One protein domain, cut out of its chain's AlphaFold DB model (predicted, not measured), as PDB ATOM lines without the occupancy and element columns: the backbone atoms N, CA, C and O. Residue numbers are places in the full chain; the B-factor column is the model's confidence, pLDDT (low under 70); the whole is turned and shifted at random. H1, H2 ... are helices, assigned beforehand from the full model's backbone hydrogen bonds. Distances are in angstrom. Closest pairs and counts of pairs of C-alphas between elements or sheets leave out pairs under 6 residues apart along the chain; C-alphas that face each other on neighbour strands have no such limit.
ATOM      1  N   GLU A  27      -1.231  19.948   2.917       91.44
ATOM      2  CA  GLU A  27      -2.261  18.945   3.215       91.44
ATOM      3  C   GLU A  27      -1.811  17.927   4.274       91.44
ATOM      4  O   GLU A  27      -2.632  17.422   5.041       91.44
ATOM      5  N   GLU A  28      -0.514  17.623   4.326       89.62
ATOM      6  CA  GLU A  28       0.081  16.762   5.351       89.62
ATOM      7  C   GLU A  28       0.270  17.533   6.664       89.62
ATOM      8  O   GLU A  28      -0.118  17.059   7.735       89.62
ATOM      9  N   ALA A  29       0.789  18.760   6.573       89.50
ATOM     10  CA  ALA A  29       1.032  19.633   7.712       89.50
ATOM     11  C   ALA A  29      -0.255  20.030   8.448       89.50
ATOM     12  O   ALA A  29      -0.232  20.159   9.669       89.50
ATOM     13  N   GLU A  30      -1.391  20.175   7.752       89.06
ATOM     14  CA  GLU A  30      -2.670  20.642   8.316       89.06
ATOM     15  C   GLU A  30      -3.087  19.915   9.597       89.06
ATOM     16  O   GLU A  30      -3.734  20.522  10.455       89.06
ATOM     17  N   ARG A  31      -2.731  18.630   9.716       84.81
ATOM     18  CA  ARG A  31      -3.058  17.758  10.856       84.81
ATOM     19  C   ARG A  31      -1.842  17.382  11.692       84.81
ATOM     20  O   ARG A  31      -1.986  16.624  12.650       84.81
ATOM     21  N   TYR A  32      -0.670  17.876  11.321       82.69
ATOM     22  CA  TYR A  32       0.563  17.587  12.018       82.69
ATOM     23  C   TYR A  32       0.514  18.233  13.411       82.69
ATOM     24  O   TYR A  32       0.259  19.440  13.512       82.69
ATOM     25  N   PRO A  33       0.684  17.450  14.492       83.94
ATOM     26  CA  PRO A  33       0.666  17.982  15.843       83.94
ATOM     27  C   PRO A  33       1.941  18.787  16.099       83.94
ATOM     28  O   PRO A  33       3.054  18.312  15.884       83.94
ATOM     29  N   LEU A  34       1.770  20.008  16.589       81.50
ATOM     30  CA  LEU A  34       2.850  20.932  16.892       81.50
ATOM     31  C   LEU A  34       3.015  21.103  18.395       81.50
ATOM     32  O   LEU A  34       2.047  21.185  19.151       81.50
ATOM     33  N   SER A  35       4.273  21.211  18.808       79.81
ATOM     34  CA  SER A  35       4.651  21.656  20.143       79.81
ATOM     35  C   SER A  35       5.215  23.067  20.031       79.81
ATOM     36  O   SER A  35       6.396  23.247  19.742       79.81
ATOM     37  N   VAL A  36       4.360  24.066  20.233       77.81
ATOM     38  CA  VAL A  36       4.728  25.486  20.176       77.81
ATOM     39  C   VAL A  36       4.681  26.067  21.583       77.81
ATOM     40  O   VAL A  36       3.675  25.932  22.281       77.81
ATOM     41  N   GLU A  37       5.761  26.725  22.004       78.94
ATOM     42  CA  GLU A  37       5.821  27.376  23.313       78.94
ATOM     43  C   GLU A  37       4.679  28.396  23.462       78.94
ATOM     44  O   GLU A  37       4.470  29.257  22.609       78.94
ATOM     45  N   GLY A  38       3.914  28.284  24.549       79.88
ATOM     46  CA  GLY A  38       2.770  29.158  24.819       79.88
ATOM     47  C   GLY A  38       1.442  28.715  24.194       79.88
ATOM     48  O   GLY A  38       0.422  29.343  24.483       79.88
ATOM     49  N   LEU A  39       1.413  27.630  23.411       80.31
ATOM     50  CA  LEU A  39       0.180  27.007  22.921       80.31
ATOM     51  C   LEU A  39      -0.097  25.661  23.621       80.31
ATOM     52  O   LEU A  39       0.831  25.027  24.126       80.31
ATOM     53  N   PRO A  40      -1.369  25.217  23.696       83.50
ATOM     54  CA  PRO A  40      -1.705  23.891  24.210       83.50
ATOM     55  C   PRO A  40      -1.030  22.760  23.422       83.50
ATOM     56  O   PRO A  40      -0.809  22.876  22.217       83.50
ATOM     57  N   GLU A  41      -0.769  21.633  24.086       83.06
ATOM     58  CA  GLU A  41      -0.329  20.413  23.402       83.06
ATOM     59  C   GLU A  41      -1.384  19.927  22.395       83.06
ATOM     60  O   GLU A  41      -2.591  20.020  22.636       83.06
ATOM     61  N   GLY A  42      -0.920  19.376  21.269       81.50
ATOM     62  CA  GLY A  42      -1.788  18.822  20.227       81.50
ATOM     63  C   GLY A  42      -2.421  19.865  19.302       81.50
ATOM     64  O   GLY A  42      -3.302  19.518  18.518       81.50
ATOM     65  N   VAL A  43      -1.976  21.122  19.372       89.00
ATOM     66  CA  VAL A  43      -2.317  22.159  18.391       89.00
ATOM     67  C   VAL A  43      -1.816  21.749  17.008       89.00
ATOM     68  O   VAL A  43      -0.697  21.268  16.864       89.00
ATOM     69  N   THR A  44      -2.641  21.942  15.982       90.19
ATOM     70  CA  THR A  44      -2.284  21.593  14.599       90.19
ATOM     71  C   THR A  44      -1.695  22.782  13.840       90.19
ATOM     72  O   THR A  44      -1.898  23.937  14.224       90.19
ATOM     73  N   ALA A  45      -1.024  22.539  12.708       90.25
ATOM     74  CA  ALA A  45      -0.590  23.621  11.814       90.25
ATOM     75  C   ALA A  45      -1.753  24.522  11.363       90.25
ATOM     76  O   ALA A  45      -1.582  25.732  11.217       90.25
ATOM     77  N   SER A  46      -2.949  23.949  11.191       90.38
ATOM     78  CA  SER A  46      -4.156  24.708  10.845       90.38
ATOM     79  C   SER A  46      -4.574  25.669  11.960       90.38
ATOM     80  O   SER A  46      -4.937  26.814  11.687       90.38
ATOM     81  N   ASP A  47      -4.496  25.225  13.216       90.00
ATOM     82  CA  ASP A  47      -4.819  26.055  14.380       90.00
ATOM     83  C   ASP A  47      -3.811  27.202  14.538       90.00
ATOM     84  O   ASP A  47      -4.207  28.351  14.766       90.00
ATOM     85  N   VAL A  48      -2.515  26.913  14.354       89.44
ATOM     86  CA  VAL A  48      -1.450  27.930  14.369       89.44
ATOM     87  C   VAL A  48      -1.668  28.954  13.263       89.44
ATOM     88  O   VAL A  48      -1.624  30.153  13.537       89.44
ATOM     89  N   LEU A  49      -1.958  28.506  12.039       92.31
ATOM     90  CA  LEU A  49      -2.239  29.392  10.912       92.31
ATOM     91  C   LEU A  49      -3.406  30.333  11.224       92.31
ATOM     92  O   LEU A  49      -3.286  31.542  11.037       92.31
ATOM     93  N   LEU A  50      -4.522  29.796  11.727       89.50
ATOM     94  CA  LEU A  50      -5.702  30.595  12.052       89.50
ATOM     95  C   LEU A  50      -5.384  31.673  13.098       89.50
ATOM     96  O   LEU A  50      -5.793  32.827  12.943       89.50
ATOM     97  N   TYR A  51      -4.649  31.303  14.149       87.44
ATOM     98  CA  TYR A  51      -4.249  32.230  15.202       87.44
ATOM     99  C   TYR A  51      -3.287  33.308  14.681       87.44
ATOM    100  O   TYR A  51      -3.520  34.500  14.898       87.44
ATOM    101  N   ALA A  52      -2.242  32.907  13.955       88.81
ATOM    102  CA  ALA A  52      -1.198  33.801  13.470       88.81
ATOM    103  C   ALA A  52      -1.718  34.791  12.416       88.81
ATOM    104  O   ALA A  52      -1.420  35.984  12.497       88.81
ATOM    105  N   VAL A  53      -2.561  34.335  11.479       91.06
ATOM    106  CA  VAL A  53      -3.203  35.211  10.485       91.06
ATOM    107  C   VAL A  53      -4.060  36.261  11.186       91.06
ATOM    108  O   VAL A  53      -3.935  37.451  10.901       91.06
ATOM    109  N   LYS A  54      -4.903  35.841  12.139       87.00
ATOM    110  CA  LYS A  54      -5.785  36.759  12.862       87.00
ATOM    111  C   LYS A  54      -4.991  37.804  13.651       87.00
ATOM    112  O   LYS A  54      -5.267  38.991  13.503       87.00
ATOM    113  N   SER A  55      -4.001  37.373  14.436       86.44
ATOM    114  CA  SER A  55      -3.161  38.280  15.231       86.44
ATOM    115  C   SER A  55      -2.443  39.295  14.341       86.44
ATOM    116  O   SER A  55      -2.473  40.493  14.611       86.44
ATOM    117  N   THR A  56      -1.861  38.838  13.229       87.50
ATOM    118  CA  THR A  56      -1.070  39.704  12.345       87.50
ATOM    119  C   THR A  56      -1.935  40.736  11.615       87.50
ATOM    120  O   THR A  56      -1.536  41.892  11.480       87.50
ATOM    121  N   LEU A  57      -3.130  40.358  11.151       88.25
ATOM    122  CA  LEU A  57      -4.048  41.301  10.500       88.25
ATOM    123  C   LEU A  57      -4.607  42.333  11.490       88.25
ATOM    124  O   LEU A  57      -4.712  43.510  11.140       88.25
ATOM    125  N   GLU A  58      -4.916  41.918  12.724       87.12
ATOM    126  CA  GLU A  58      -5.339  42.826  13.798       87.12
ATOM    127  C   GLU A  58      -4.241  43.850  14.133       87.12
ATOM    128  O   GLU A  58      -4.531  45.043  14.233       87.12
ATOM    129  N   GLU A  59      -2.979  43.418  14.224       87.88
ATOM    130  CA  GLU A  59      -1.826  44.300  14.458       87.88
ATOM    131  C   GLU A  59      -1.578  45.283  13.306       87.88
ATOM    132  O   GLU A  59      -1.248  46.448  13.542       87.88
ATOM    133  N   ARG A  60      -1.749  44.836  12.055       87.12
ATOM    134  CA  ARG A  60      -1.561  45.677  10.860       87.12
ATOM    135  C   ARG A  60      -2.761  46.587  10.571       87.12
ATOM    136  O   ARG A  60      -2.623  47.551   9.822       87.12
ATOM    137  N   GLY A  61      -3.930  46.310  11.154       85.81
ATOM    138  CA  GLY A  61      -5.173  47.036  10.873       85.81
ATOM    139  C   GLY A  61      -5.699  46.824   9.445       85.81
ATOM    140  O   GLY A  61      -6.483  47.634   8.949       85.81
ATOM    141  N   GLU A  62      -5.273  45.752   8.774       80.75
ATOM    142  CA  GLU A  62      -5.620  45.439   7.387       80.75
ATOM    143  C   GLU A  62      -6.606  44.268   7.344       80.75
ATOM    144  O   GLU A  62      -6.244  43.131   7.608       80.75
ATOM    145  N   MET A  63      -7.869  44.531   6.990       79.31
ATOM    146  CA  MET A  63      -8.944  43.517   6.986       79.31
ATOM    147  C   MET A  63      -9.511  43.249   5.584       79.31
ATOM    148  O   MET A  63     -10.677  42.887   5.430       79.31
ATOM    149  N   SER A  64      -8.715  43.481   4.537       88.19
ATOM    150  CA  SER A  64      -9.140  43.193   3.160       88.19
ATOM    151  C   SER A  64      -8.989  41.707   2.822       88.19
ATOM    152  O   SER A  64      -8.092  41.045   3.338       88.19
ATOM    153  N   GLU A  65      -9.817  41.195   1.908       88.31
ATOM    154  CA  GLU A  65      -9.716  39.804   1.425       88.31
ATOM    155  C   GLU A  65      -8.332  39.496   0.841       88.31
ATOM    156  O   GLU A  65      -7.772  38.437   1.101       88.31
ATOM    157  N   LYS A  66      -7.739  40.454   0.120       90.38
ATOM    158  CA  LYS A  66      -6.391  40.300  -0.432       90.38
ATOM    159  C   LYS A  66      -5.326  40.199   0.663       90.38
ATOM    160  O   LYS A  66      -4.456  39.345   0.580       90.38
ATOM    161  N   ALA A  67      -5.414  41.043   1.692       89.19
ATOM    162  CA  ALA A  67      -4.487  40.986   2.823       89.19
ATOM    163  C   ALA A  67      -4.592  39.643   3.561       89.19
ATOM    164  O   ALA A  67      -3.576  39.084   3.960       89.19
ATOM    165  N   LEU A  68      -5.805  39.094   3.688       89.88
ATOM    166  CA  LEU A  68      -6.023  37.768   4.259       89.88
ATOM    167  C   LEU A  68      -5.365  36.662   3.423       89.88
ATOM    168  O   LEU A  68      -4.713  35.787   3.990       89.88
ATOM    169  N   GLU A  69      -5.528  36.691   2.100       92.44
ATOM    170  CA  GLU A  69      -4.947  35.697   1.192       92.44
ATOM    171  C   GLU A  69      -3.412  35.750   1.193       92.44
ATOM    172  O   GLU A  69      -2.764  34.720   1.399       92.44
ATOM    173  N   ASP A  70      -2.842  36.950   1.053       92.31
ATOM    174  CA  ASP A  70      -1.392  37.169   1.056       92.31
ATOM    175  C   ASP A  70      -0.778  36.713   2.397       92.31
ATOM    176  O   ASP A  70       0.191  35.952   2.410       92.31
ATOM    177  N   MET A  71      -1.401  37.082   3.524       92.56
ATOM    178  CA  MET A  71      -0.955  36.690   4.868       92.56
ATOM    179  C   MET A  71      -1.053  35.184   5.105       92.56
ATOM    180  O   MET A  71      -0.159  34.571   5.684       92.56
ATOM    181  N   THR A  72      -2.153  34.573   4.658       93.56
ATOM    182  CA  THR A  72      -2.345  33.126   4.776       93.56
ATOM    183  C   THR A  72      -1.231  32.394   4.046       93.56
ATOM    184  O   THR A  72      -0.682  31.436   4.578       93.56
ATOM    185  N   LYS A  73      -0.878  32.843   2.839       94.19
ATOM    186  CA  LYS A  73       0.198  32.234   2.064       94.19
ATOM    187  C   LYS A  73       1.557  32.371   2.760       94.19
ATOM    188  O   LYS A  73       2.238  31.364   2.912       94.19
ATOM    189  N   GLU A  74       1.911  33.575   3.206       93.50
ATOM    190  CA  GLU A  74       3.184  33.851   3.893       93.50
ATOM    191  C   GLU A  74       3.345  32.977   5.147       93.50
ATOM    192  O   GLU A  74       4.339  32.275   5.305       93.50
ATOM    193  N   ILE A  75       2.318  32.926   5.999       92.75
ATOM    194  CA  ILE A  75       2.370  32.143   7.239       92.75
ATOM    195  C   ILE A  75       2.397  30.636   6.954       92.75
ATOM    196  O   ILE A  75       3.066  29.896   7.673       92.75
ATOM    197  N   LYS A  76       1.712  30.153   5.908       94.00
ATOM    198  CA  LYS A  76       1.816  28.743   5.495       94.00
ATOM    199  C   LYS A  76       3.243  28.374   5.101       94.00
ATOM    200  O   LYS A  76       3.709  27.315   5.504       94.00
ATOM    201  N   GLU A  77       3.914  29.221   4.322       91.62
ATOM    202  CA  GLU A  77       5.304  28.997   3.908       91.62
ATOM    203  C   GLU A  77       6.243  28.955   5.124       91.62
ATOM    204  O   GLU A  77       7.051  28.034   5.234       91.62
ATOM    205  N   GLU A  78       6.070  29.868   6.084       90.44
ATOM    206  CA  GLU A  78       6.836  29.881   7.339       90.44
ATOM    207  C   GLU A  78       6.594  28.624   8.183       90.44
ATOM    208  O   GLU A  78       7.552  27.970   8.597       90.44
ATOM    209  N   ILE A  79       5.328  28.236   8.388       89.88
ATOM    210  CA  ILE A  79       4.987  27.009   9.120       89.88
ATOM    211  C   ILE A  79       5.652  25.808   8.446       89.88
ATOM    212  O   ILE A  79       6.355  25.060   9.116       89.88
ATOM    213  N   LEU A  80       5.483  25.643   7.131       90.75
ATOM    214  CA  LEU A  80       6.068  24.521   6.392       90.75
ATOM    215  C   LEU A  80       7.595  24.498   6.468       90.75
ATOM    216  O   LEU A  80       8.170  23.425   6.611       90.75
ATOM    217  N   SER A  81       8.256  25.658   6.437       85.88
ATOM    218  CA  SER A  81       9.717  25.731   6.556       85.88
ATOM    219  C   SER A  81      10.241  25.189   7.893       85.88
ATOM    220  O   SER A  81      11.367  24.697   7.963       85.88
ATOM    221  N   GLY A  82       9.415  25.246   8.943       83.62
ATOM    222  CA  GLY A  82       9.709  24.683  10.257       83.62
ATOM    223  C   GLY A  82       9.288  23.223  10.431       83.62
ATOM    224  O   GLY A  82       9.596  22.639  11.470       83.62
ATOM    225  N   LEU A  83       8.587  22.626   9.459       86.25
ATOM    226  CA  LEU A  83       8.087  21.254   9.542       86.25
ATOM    227  C   LEU A  83       8.873  20.314   8.646       86.25
ATOM    228  O   LEU A  83       8.770  20.334   7.421       86.25
TER     229      LEU A  83
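AT A GLANCE: This is residues 27 to 83 of the 157 residues of an uncharacterized protein of Clostridium sp. CAG:356 (UniProt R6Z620). Two helices of similar length, H1 and H2, cross near their middles as an X, running opposite ways and joined by a tight turn. Before them a looped stretch, residues 27 to 44, lies at the end of the pair where H1 begins and H2 ends, and folds back on itself through a short antiparallel pairing. The printed part has 57 residues with two named helices, H1 then H2, and no named strand; its class is all helix. The whole is compact, with a radius of gyration of the C-alphas of 11.6 A, and the C-alphas span 30 by 23 by 15 A.

IN THESE COORDINATES: The printed part begins at Glu 27, with its C-alpha at (-2.261, 18.945, 3.215), and residues 27 to 44 hold no named element. H1, residues 45 to 60, starts with C-alpha 45 at (-0.590, 23.621, 11.814) and measures 22.1 A from first to last C-alpha. After four residues comes H2, residues 65 to 81, the longest helix with 17 residues and 24.5 A; its C-alpha 81 is at (9.717, 25.731, 6.556).

HOW THE PARTS SIT: H1 and H2 touch, with 13 pairs of C-alphas within 8 A. The closest C-alphas of the two helices are those of Val 53 and Thr 72, 6.1 A apart. Their lines stand at a steep tilt of 49 degrees, and they run opposite ways. Their centres are 9.2 A apart. In H1 and H2 every O i to N i+4 pair is within hydrogen-bond range. Ahead of H1, residues 33 to 34 pair with residues 43 to 44, antiparallel.

THE WHOLE: The two C-alphas farthest apart are those of Glu 41 and Ser 64, at 31.7 A. The C-alphas of residues 27 to 44 lie 10 to 16 A from the mean of the C-alphas. The printed part has no cut, and the link from H1 to H2 is tight. The mean pLDDT of the printed part is 87.6, and no printed residue is under 70.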